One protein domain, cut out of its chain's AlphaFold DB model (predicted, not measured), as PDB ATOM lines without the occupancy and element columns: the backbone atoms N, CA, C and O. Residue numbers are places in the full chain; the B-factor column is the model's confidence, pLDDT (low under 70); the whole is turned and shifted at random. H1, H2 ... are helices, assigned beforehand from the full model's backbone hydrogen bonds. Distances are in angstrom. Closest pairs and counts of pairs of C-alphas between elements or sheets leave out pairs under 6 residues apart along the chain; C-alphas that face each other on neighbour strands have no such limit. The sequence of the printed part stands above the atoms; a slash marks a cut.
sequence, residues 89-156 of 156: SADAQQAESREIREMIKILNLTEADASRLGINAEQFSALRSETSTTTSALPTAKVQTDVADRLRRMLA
ATOM      1  N   SER A  89     168.320 174.636 173.467       58.44
ATOM      2  CA  SER A  89     167.095 175.421 173.551       58.44
ATOM      3  C   SER A  89     166.001 174.522 174.126       58.44
ATOM      4  O   SER A  89     165.953 173.336 173.803       58.44
ATOM      5  N   ALA A  90     165.100 175.057 174.954       59.25
ATOM      6  CA  ALA A  90     163.993 174.271 175.516       59.25
ATOM      7  C   ALA A  90     163.184 173.525 174.429       59.25
ATOM      8  O   ALA A  90     162.673 172.434 174.670       59.25
ATOM      9  N   ASP A  91     163.146 174.090 173.221       59.16
ATOM     10  CA  ASP A  91     162.592 173.490 172.006       59.16
ATOM     11  C   ASP A  91     163.352 172.224 171.547       59.16
ATOM     12  O   ASP A  91     162.744 171.182 171.306       59.16
ATOM     13  N   ALA A  92     164.689 172.256 171.551       63.22
ATOM     14  CA  ALA A  92     165.538 171.106 171.228       63.22
ATOM     15  C   ALA A  92     165.412 169.986 172.276       63.22
ATOM     16  O   ALA A  92     165.371 168.811 171.925       63.22
ATOM     17  N   GLN A  93     165.257 170.340 173.558       64.75
ATOM     18  CA  GLN A  93     165.040 169.353 174.621       64.75
ATOM     19  C   GLN A  93     163.694 168.629 174.465       64.75
ATOM     20  O   GLN A  93     163.586 167.429 174.717       64.75
ATOM     21  N   GLN A  94     162.657 169.350 174.027       68.62
ATOM     22  CA  GLN A  94     161.357 168.753 173.725       68.62
ATOM     23  C   GLN A  94     161.398 167.870 172.474       68.62
ATOM     24  O   GLN A  94     160.728 166.836 172.451       68.62
ATOM     25  N   ALA A  95     162.166 168.257 171.452       74.06
ATOM     26  CA  ALA A  95     162.367 167.444 170.256       74.06
ATOM     27  C   ALA A  95     163.065 166.113 170.588       74.06
ATOM     28  O   ALA A  95     162.557 165.060 170.205       74.06
ATOM     29  N   GLU A  96     164.141 166.141 171.385       77.50
ATOM     30  CA  GLU A  96     164.841 164.925 171.831       77.50
ATOM     31  C   GLU A  96     163.933 164.012 172.666       77.50
ATOM     32  O   GLU A  96     163.858 162.812 172.415       77.50
ATOM     33  N   SER A  97     163.163 164.570 173.607       79.75
ATOM     34  CA  SER A  97     162.203 163.790 174.406       79.75
ATOM     35  C   SER A  97     161.145 163.083 173.545       79.75
ATOM     36  O   SER A  97     160.746 161.956 173.851       79.75
ATOM     37  N   ARG A  98     160.674 163.726 172.464       83.50
ATOM     38  CA  ARG A  98     159.738 163.104 171.511       83.50
ATOM     39  C   ARG A  98     160.412 162.007 170.698       83.50
ATOM     40  O   ARG A  98     159.832 160.935 170.562       83.50
ATOM     41  N   GLU A  99     161.615 162.252 170.189       85.12
ATOM     42  CA  GLU A  99     162.369 161.266 169.410       85.12
ATOM     43  C   GLU A  99     162.652 160.005 170.236       85.12
ATOM     44  O   GLU A  99     162.324 158.902 169.804       85.12
ATOM     45  N   ILE A 100     163.151 160.167 171.465       86.94
ATOM     46  CA  ILE A 100     163.387 159.074 172.418       86.94
ATOM     47  C   ILE A 100     162.125 158.226 172.598       86.94
ATOM     48  O   ILE A 100     162.189 156.997 172.579       86.94
ATOM     49  N   ARG A 101     160.956 158.860 172.731       87.12
ATOM     50  CA  ARG A 101     159.680 158.153 172.886       87.12
ATOM     51  C   ARG A 101     159.310 157.341 171.652       87.12
ATOM     52  O   ARG A 101     158.891 156.193 171.793       87.12
ATOM     53  N   GLU A 102     159.436 157.924 170.468       88.44
ATOM     54  CA  GLU A 102     159.147 157.218 169.219       88.44
ATOM     55  C   GLU A 102     160.093 156.029 169.039       88.44
ATOM     56  O   GLU A 102     159.644 154.926 168.744       88.44
ATOM     57  N   MET A 103     161.378 156.193 169.351       87.31
ATOM     58  CA  MET A 103     162.344 155.095 169.309       87.31
ATOM     59  C   MET A 103     162.037 153.990 170.326       87.31
ATOM     60  O   MET A 103     162.109 152.810 169.986       87.31
ATOM     61  N   ILE A 104     161.627 154.348 171.551       86.56
ATOM     62  CA  ILE A 104     161.168 153.388 172.569       86.56
ATOM     63  C   ILE A 104     159.968 152.579 172.063       86.56
ATOM     64  O   ILE A 104     159.921 151.366 172.276       86.56
ATOM     65  N   LYS A 105     159.020 153.223 171.367       86.31
ATOM     66  CA  LYS A 105     157.870 152.543 170.749       86.31
ATOM     67  C   LYS A 105     158.301 151.612 169.614       86.31
ATOM     68  O   LYS A 105     157.847 150.473 169.587       86.31
ATOM     69  N   ILE A 106     159.168 152.071 168.709       87.75
ATOM     70  CA  ILE A 106     159.624 151.288 167.545       87.75
ATOM     71  C   ILE A 106     160.356 150.020 167.994       87.75
ATOM     72  O   ILE A 106     160.105 148.939 167.470       87.75
ATOM     73  N   LEU A 107     161.220 150.139 169.002       84.62
ATOM     74  CA  LEU A 107     161.979 149.018 169.555       84.62
ATOM     75  C   LEU A 107     161.171 148.161 170.544       84.62
ATOM     76  O   LEU A 107     161.701 147.188 171.075       84.62
ATOM     77  N   ASN A 108     159.906 148.518 170.803       88.06
ATOM     78  CA  ASN A 108     159.021 147.867 171.771       88.06
ATOM     79  C   ASN A 108     159.678 147.667 173.154       88.06
ATOM     80  O   ASN A 108     159.535 146.619 173.787       88.06
ATOM     81  N   LEU A 109     160.433 148.674 173.603       86.88
ATOM     82  CA  LEU A 109     161.203 148.613 174.844       86.88
ATOM     83  C   LEU A 109     160.281 148.708 176.062       86.88
ATOM     84  O   LEU A 109     159.294 149.455 176.078       86.88
ATOM     85  N   THR A 110     160.634 147.971 177.112       86.88
ATOM     86  CA  THR A 110     159.885 147.924 178.376       86.88
ATOM     87  C   THR A 110     160.727 148.457 179.536       86.88
ATOM     88  O   THR A 110     161.908 148.746 179.368       86.88
ATOM     89  N   GLU A 111     160.155 148.578 180.740       82.19
ATOM     90  CA  GLU A 111     160.929 148.978 181.934       82.19
ATOM     91  C   GLU A 111     162.119 148.049 182.217       82.19
ATOM     92  O   GLU A 111     163.120 148.497 182.773       82.19
ATOM     93  N   ALA A 112     162.060 146.783 181.786       84.50
ATOM     94  CA  ALA A 112     163.182 145.854 181.904       84.50
ATOM     95  C   ALA A 112     164.412 146.308 181.093       84.50
ATOM     96  O   ALA A 112     165.548 145.996 181.453       84.50
ATOM     97  N   ASP A 113     164.203 147.090 180.031       84.50
ATOM     98  CA  ASP A 113     165.261 147.620 179.177       84.50
ATOM     99  C   ASP A 113     165.820 148.965 179.667       84.50
ATOM    100  O   ASP A 113     166.797 149.463 179.100       84.50
ATOM    101  N   ALA A 114     165.272 149.540 180.744       84.06
ATOM    102  CA  ALA A 114     165.754 150.799 181.320       84.06
ATOM    103  C   ALA A 114     167.257 150.734 181.658       84.06
ATOM    104  O   ALA A 114     168.016 151.654 181.345       84.06
ATOM    105  N   SER A 115     167.720 149.587 182.168       84.88
ATOM    106  CA  SER A 115     169.137 149.330 182.449       84.88
ATOM    107  C   SER A 115     170.023 149.396 181.200       84.88
ATOM    108  O   SER A 115     171.161 149.857 181.277       84.88
ATOM    109  N   ARG A 116     169.517 148.982 180.028       83.88
ATOM    110  CA  ARG A 116     170.261 149.038 178.749       83.88
ATOM    111  C   ARG A 116     170.435 150.484 178.280       83.88
ATOM    112  O   ARG A 116     171.471 150.855 177.727       83.88
ATOM    113  N   LEU A 117     169.438 151.307 178.586       84.19
ATOM    114  CA  LEU A 117     169.424 152.744 178.341       84.19
ATOM    115  C   LEU A 117     170.224 153.533 179.393       84.19
ATOM    116  O   LEU A 117     170.446 154.724 179.210       84.19
ATOM    117  N   GLY A 118     170.709 152.886 180.461       85.38
ATOM    118  CA  GLY A 118     171.493 153.538 181.514       85.38
ATOM    119  C   GLY A 118     170.666 154.456 182.419       85.38
ATOM    120  O   GLY A 118     171.220 155.367 183.031       85.38
ATOM    121  N   ILE A 119     169.352 154.228 182.495       87.19
ATOM    122  CA  ILE A 119     168.403 155.032 183.272       87.19
ATOM    123  C   ILE A 119     167.585 154.155 184.220       87.19
ATOM    124  O   ILE A 119     167.477 152.943 184.045       87.19
ATOM    125  N   ASN A 120     166.989 154.777 185.235       88.00
ATOM    126  CA  ASN A 120     166.119 154.075 186.179       88.00
ATOM    127  C   ASN A 120     164.706 153.875 185.608       88.00
ATOM    128  O   ASN A 120     164.283 154.616 184.719       88.00
ATOM    129  N   ALA A 121     163.950 152.924 186.167       83.00
ATOM    130  CA  ALA A 121     162.567 152.642 185.760       83.00
ATOM    131  C   ALA A 121     161.670 153.893 185.818       83.00
ATOM    132  O   ALA A 121     160.923 154.174 184.887       83.00
ATOM    133  N   GLU A 122     161.829 154.722 186.853       82.81
ATOM    134  CA  GLU A 122     161.088 155.980 187.009       82.81
ATOM    135  C   GLU A 122     161.393 156.988 185.890       82.81
ATOM    136  O   GLU A 122     160.488 157.624 185.350       82.81
ATOM    137  N   GLN A 123     162.665 157.096 185.494       83.50
ATOM    138  CA  GLN A 123     163.108 157.972 184.406       83.50
ATOM    139  C   GLN A 123     162.652 157.445 183.044       83.50
ATOM    140  O   GLN A 123     162.251 158.223 182.180       83.50
ATOM    141  N   PHE A 124     162.668 156.124 182.862       86.62
ATOM    142  CA  PHE A 124     162.137 155.469 181.673       86.62
ATOM    143  C   PHE A 124     160.631 155.711 181.537       86.62
ATOM    144  O   PHE A 124     160.161 156.154 180.489       86.62
ATOM    145  N   SER A 125     159.876 155.507 182.617       84.19
ATOM    146  CA  SER A 125     158.442 155.786 182.673       84.19
ATOM    147  C   SER A 125     158.140 157.271 182.443       84.19
ATOM    148  O   SER A 125     157.166 157.597 181.759       84.19
ATOM    149  N   ALA A 126     159.002 158.180 182.911       84.00
ATOM    150  CA  ALA A 126     158.891 159.608 182.628       84.00
ATOM    151  C   ALA A 126     159.146 159.963 181.152       84.00
ATOM    152  O   ALA A 126     158.403 160.768 180.601       84.00
ATOM    153  N   LEU A 127     160.136 159.345 180.496       83.38
ATOM    154  CA  LEU A 127     160.422 159.540 179.063       83.38
ATOM    155  C   LEU A 127     159.324 158.958 178.161       83.38
ATOM    156  O   LEU A 127     158.931 159.555 177.152       83.38
ATOM    157  N   ARG A 128     158.796 157.795 178.548       82.75
ATOM    158  CA  ARG A 128     157.703 157.124 177.843       82.75
ATOM    159  C   ARG A 128     156.387 157.896 177.959       82.75
ATOM    160  O   ARG A 128     155.612 157.914 177.006       82.75
ATOM    161  N   SER A 129     156.137 158.537 179.101       78.75
ATOM    162  CA  SER A 129     154.901 159.279 179.363       78.75
ATOM    163  C   SER A 129     154.908 160.658 178.700       78.75
ATOM    164  O   SER A 129     155.852 161.431 178.830       78.75
ATOM    165  N   GLU A 130     153.818 161.001 178.009       64.00
ATOM    166  CA  GLU A 130     153.667 162.296 177.321       64.00
ATOM    167  C   GLU A 130     153.519 163.488 178.274       64.00
ATOM    168  O   GLU A 130     153.757 164.631 177.890       64.00
ATOM    169  N   THR A 131     153.136 163.212 179.518       58.50
ATOM    170  CA  THR A 131     152.587 164.181 180.469       58.50
ATOM    171  C   THR A 131     153.423 164.361 181.731       58.50
ATOM    172  O   THR A 131     152.978 165.063 182.640       58.50
ATOM    173  N   SER A 132     154.620 163.768 181.818       55.09
ATOM    174  CA  SER A 132     155.483 163.901 182.998       55.09
ATOM    175  C   SER A 132     156.043 165.321 183.114       55.09
ATOM    176  O   SER A 132     157.134 165.638 182.655       55.09
ATOM    177  N   THR A 133     155.253 166.189 183.744       52.16
ATOM    178  CA  THR A 133     155.580 167.571 184.128       52.16
ATOM    179  C   THR A 133     156.362 167.643 185.440       52.16
ATOM    180  O   THR A 133     156.799 168.716 185.851       52.16
ATOM    181  N   THR A 134     156.571 166.508 186.105       51.47
ATOM    182  CA  THR A 134     157.414 166.387 187.292       51.47
ATOM    183  C   THR A 134     158.888 166.402 186.886       51.47
ATOM    184  O   THR A 134     159.505 165.368 186.642       51.47
ATOM    185  N   THR A 135     159.475 167.603 186.877       56.25
ATOM    186  CA  THR A 135     160.897 167.898 186.602       56.25
ATOM    187  C   THR A 135     161.881 167.015 187.380       56.25
ATOM    188  O   THR A 135     163.020 166.849 186.964       56.25
ATOM    189  N   SER A 136     161.452 166.426 188.502       58.28
ATOM    190  CA  SER A 136     162.293 165.580 189.355       58.28
ATOM    191  C   SER A 136     162.561 164.177 188.795       58.28
ATOM    192  O   SER A 136     163.549 163.568 189.191       58.28
ATOM    193  N   ALA A 137     161.699 163.657 187.915       63.50
ATOM    194  CA  ALA A 137     161.842 162.318 187.330       63.50
ATOM    195  C   ALA A 137     162.348 162.355 185.879       63.50
ATOM    196  O   ALA A 137     162.698 161.317 185.318       63.50
ATOM    197  N   LEU A 138     162.394 163.539 185.260       70.56
ATOM    198  CA  LEU A 138     162.871 163.682 183.893       70.56
ATOM    199  C   LEU A 138     164.409 163.625 183.879       70.56
ATOM    200  O   LEU A 138     165.050 164.388 184.608       70.56
ATOM    201  N   PRO A 139     165.027 162.746 183.072       69.75
ATOM    202  CA  PRO A 139     166.477 162.718 182.956       69.75
ATOM    203  C   PRO A 139     167.005 164.063 182.447       69.75
ATOM    204  O   PRO A 139     166.344 164.755 181.668       69.75
ATOM    205  N   THR A 140     168.196 164.449 182.906       79.62
ATOM    206  CA  THR A 140     168.852 165.692 182.473       79.62
ATOM    207  C   THR A 140     169.115 165.660 180.966       79.62
ATOM    208  O   THR A 140     169.232 164.583 180.388       79.62
ATOM    209  N   ALA A 141     169.253 166.827 180.325       79.06
ATOM    210  CA  ALA A 141     169.456 166.913 178.873       79.06
ATOM    211  C   ALA A 141     170.603 166.010 178.373       79.06
ATOM    212  O   ALA A 141     170.417 165.256 177.431       79.06
ATOM    213  N   LYS A 142     171.741 165.970 179.082       80.44
ATOM    214  CA  LYS A 142     172.848 165.051 178.749       80.44
ATOM    215  C   LYS A 142     172.451 163.575 178.767       80.44
ATOM    216  O   LYS A 142     172.905 162.816 177.920       80.44
ATOM    217  N   VAL A 143     171.648 163.163 179.746       82.75
ATOM    218  CA  VAL A 143     171.182 161.775 179.858       82.75
ATOM    219  C   VAL A 143     170.180 161.467 178.748       82.75
ATOM    220  O   VAL A 143     170.209 160.372 178.206       82.75
ATOM    221  N   GLN A 144     169.337 162.427 178.360       81.56
ATOM    222  CA  GLN A 144     168.432 162.269 177.219       81.56
ATOM    223  C   GLN A 144     169.200 162.061 175.913       81.56
ATOM    224  O   GLN A 144     168.902 161.109 175.198       81.56
ATOM    225  N   THR A 145     170.231 162.862 175.649       84.62
ATOM    226  CA  THR A 145     171.075 162.699 174.459       84.62
ATOM    227  C   THR A 145     171.775 161.330 174.439       84.62
ATOM    228  O   THR A 145     171.719 160.632 173.431       84.62
ATOM    229  N   ASP A 146     172.344 160.875 175.566       85.12
ATOM    230  CA  ASP A 146     172.983 159.545 175.647       85.12
ATOM    231  C   ASP A 146     171.975 158.399 175.431       85.12
ATOM    232  O   ASP A 146     172.256 157.430 174.721       85.12
ATOM    233  N   VAL A 147     170.768 158.529 175.995       86.44
ATOM    234  CA  VAL A 147     169.654 157.591 175.788       86.44
ATOM    235  C   VAL A 147     169.227 157.574 174.319       86.44
ATOM    236  O   VAL A 147     169.062 156.492 173.756       86.44
ATOM    237  N   ALA A 148     169.098 158.738 173.679       85.81
ATOM    238  CA  ALA A 148     168.764 158.858 172.262       85.81
ATOM    239  C   ALA A 148     169.823 158.189 171.375       85.81
ATOM    240  O   ALA A 148     169.483 157.404 170.492       85.81
ATOM    241  N   ASP A 149     171.110 158.403 171.650       86.06
ATOM    242  CA  ASP A 149     172.197 157.784 170.886       86.06
ATOM    243  C   ASP A 149     172.281 156.265 171.089       86.06
ATOM    244  O   ASP A 149     172.669 155.523 170.182       86.06
ATOM    245  N   ARG A 150     171.916 155.755 172.269       84.50
ATOM    246  CA  ARG A 150     171.778 154.306 172.492       84.50
ATOM    247  C   ARG A 150     170.576 153.729 171.755       84.50
ATOM    248  O   ARG A 150     170.701 152.668 171.154       84.50
ATOM    249  N   LEU A 151     169.440 154.423 171.771       87.44
ATOM    250  CA  LEU A 151     168.239 154.029 171.031       87.44
ATOM    251  C   LEU A 151     168.501 153.994 169.523       87.44
ATOM    252  O   LEU A 151     168.187 152.996 168.879       87.44
ATOM    253  N   ARG A 152     169.166 155.017 168.977       86.81
ATOM    254  CA  ARG A 152     169.615 155.052 167.575       86.81
ATOM    255  C   ARG A 152     170.512 153.871 167.226       86.81
ATOM    256  O   ARG A 152     170.308 153.245 166.193       86.81
ATOM    257  N   ARG A 153     171.462 153.518 168.098       86.62
ATOM    258  CA  ARG A 153     172.334 152.347 167.904       86.62
ATOM    259  C   ARG A 153     171.597 151.009 167.919       86.62
ATOM    260  O   ARG A 153     172.108 150.059 167.352       86.62
ATOM    261  N   MET A 154     170.443 150.920 168.575       83.69
ATOM    262  CA  MET A 154     169.616 149.708 168.560       83.69
ATOM    263  C   MET A 154     168.679 149.635 167.346       83.69
ATOM    264  O   MET A 154     168.135 148.569 167.076       83.69
ATOM    265  N   LEU A 155     168.465 150.757 166.650       79.50
ATOM    266  CA  LEU A 155     167.657 150.843 165.428       79.50
ATOM    267  C   LEU A 155     168.456 150.561 164.147       79.50
ATOM    268  O   LEU A 155     167.842 150.223 163.137       79.50
ATOM    269  N   ALA A 156     169.778 150.757 164.182       73.00
ATOM    270  CA  ALA A 156     170.703 150.474 163.083       73.00
ATOM    271  C   ALA A 156     171.085 148.988 163.034       73.00
ATOM    272  O   ALA A 156     171.222 148.469 161.904       73.00
TER     273      ALA A 156
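This is residues 89 to 156 of the 156 residues of an uncharacterized protein of Granulosicoccus antarcticus IMCC3135 (UniProt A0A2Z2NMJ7). Two long helices, H1 and H3, pack side by side and run the same way, while the short helix H2, set between two long loops, meets H1 end-on with its last residue, Arg 128, and stands about perpendicular to it. The printed part has 68 residues with three named helices, in the order H1, H2, H3, and no named strand; the class is all helix. It is compact, with a radius of gyration of the C-alphas of 10.8 A and spans of 28 by 22 by 18 A.

H1, residues 90 to 106, measures 24.7 A from C-alpha 90 at (163.993, 174.271, 175.516). H3, residues 141 to 155, measures 21.0 A and ends at C-alpha 155 (167.657, 150.843, 165.428). H2 is residues 121 to 128, 10.3 A.

H1 touches H3 at a shallow tilt of 31 degrees; their closest C-alphas, Ile 100 and Ala 148, are 5.4 A apart. With residues 97 to 104 alone, H1 touches H2, about perpendicular at 79 degrees; the closest C-alphas, Arg 101 and Arg 128, are 5.4 A apart. H2 and H3 are apart. In H1, H2 and H3 every O i to N i+4 pair is within hydrogen-bond range.

The C-alphas farthest apart, Thr 134 and Ala 156, are 31.9 A apart. The printed part has no cut. Both links are long, 14 and 12 residues. Residues 89 to 94, 130 to 137 and 139 have pLDDT under 70.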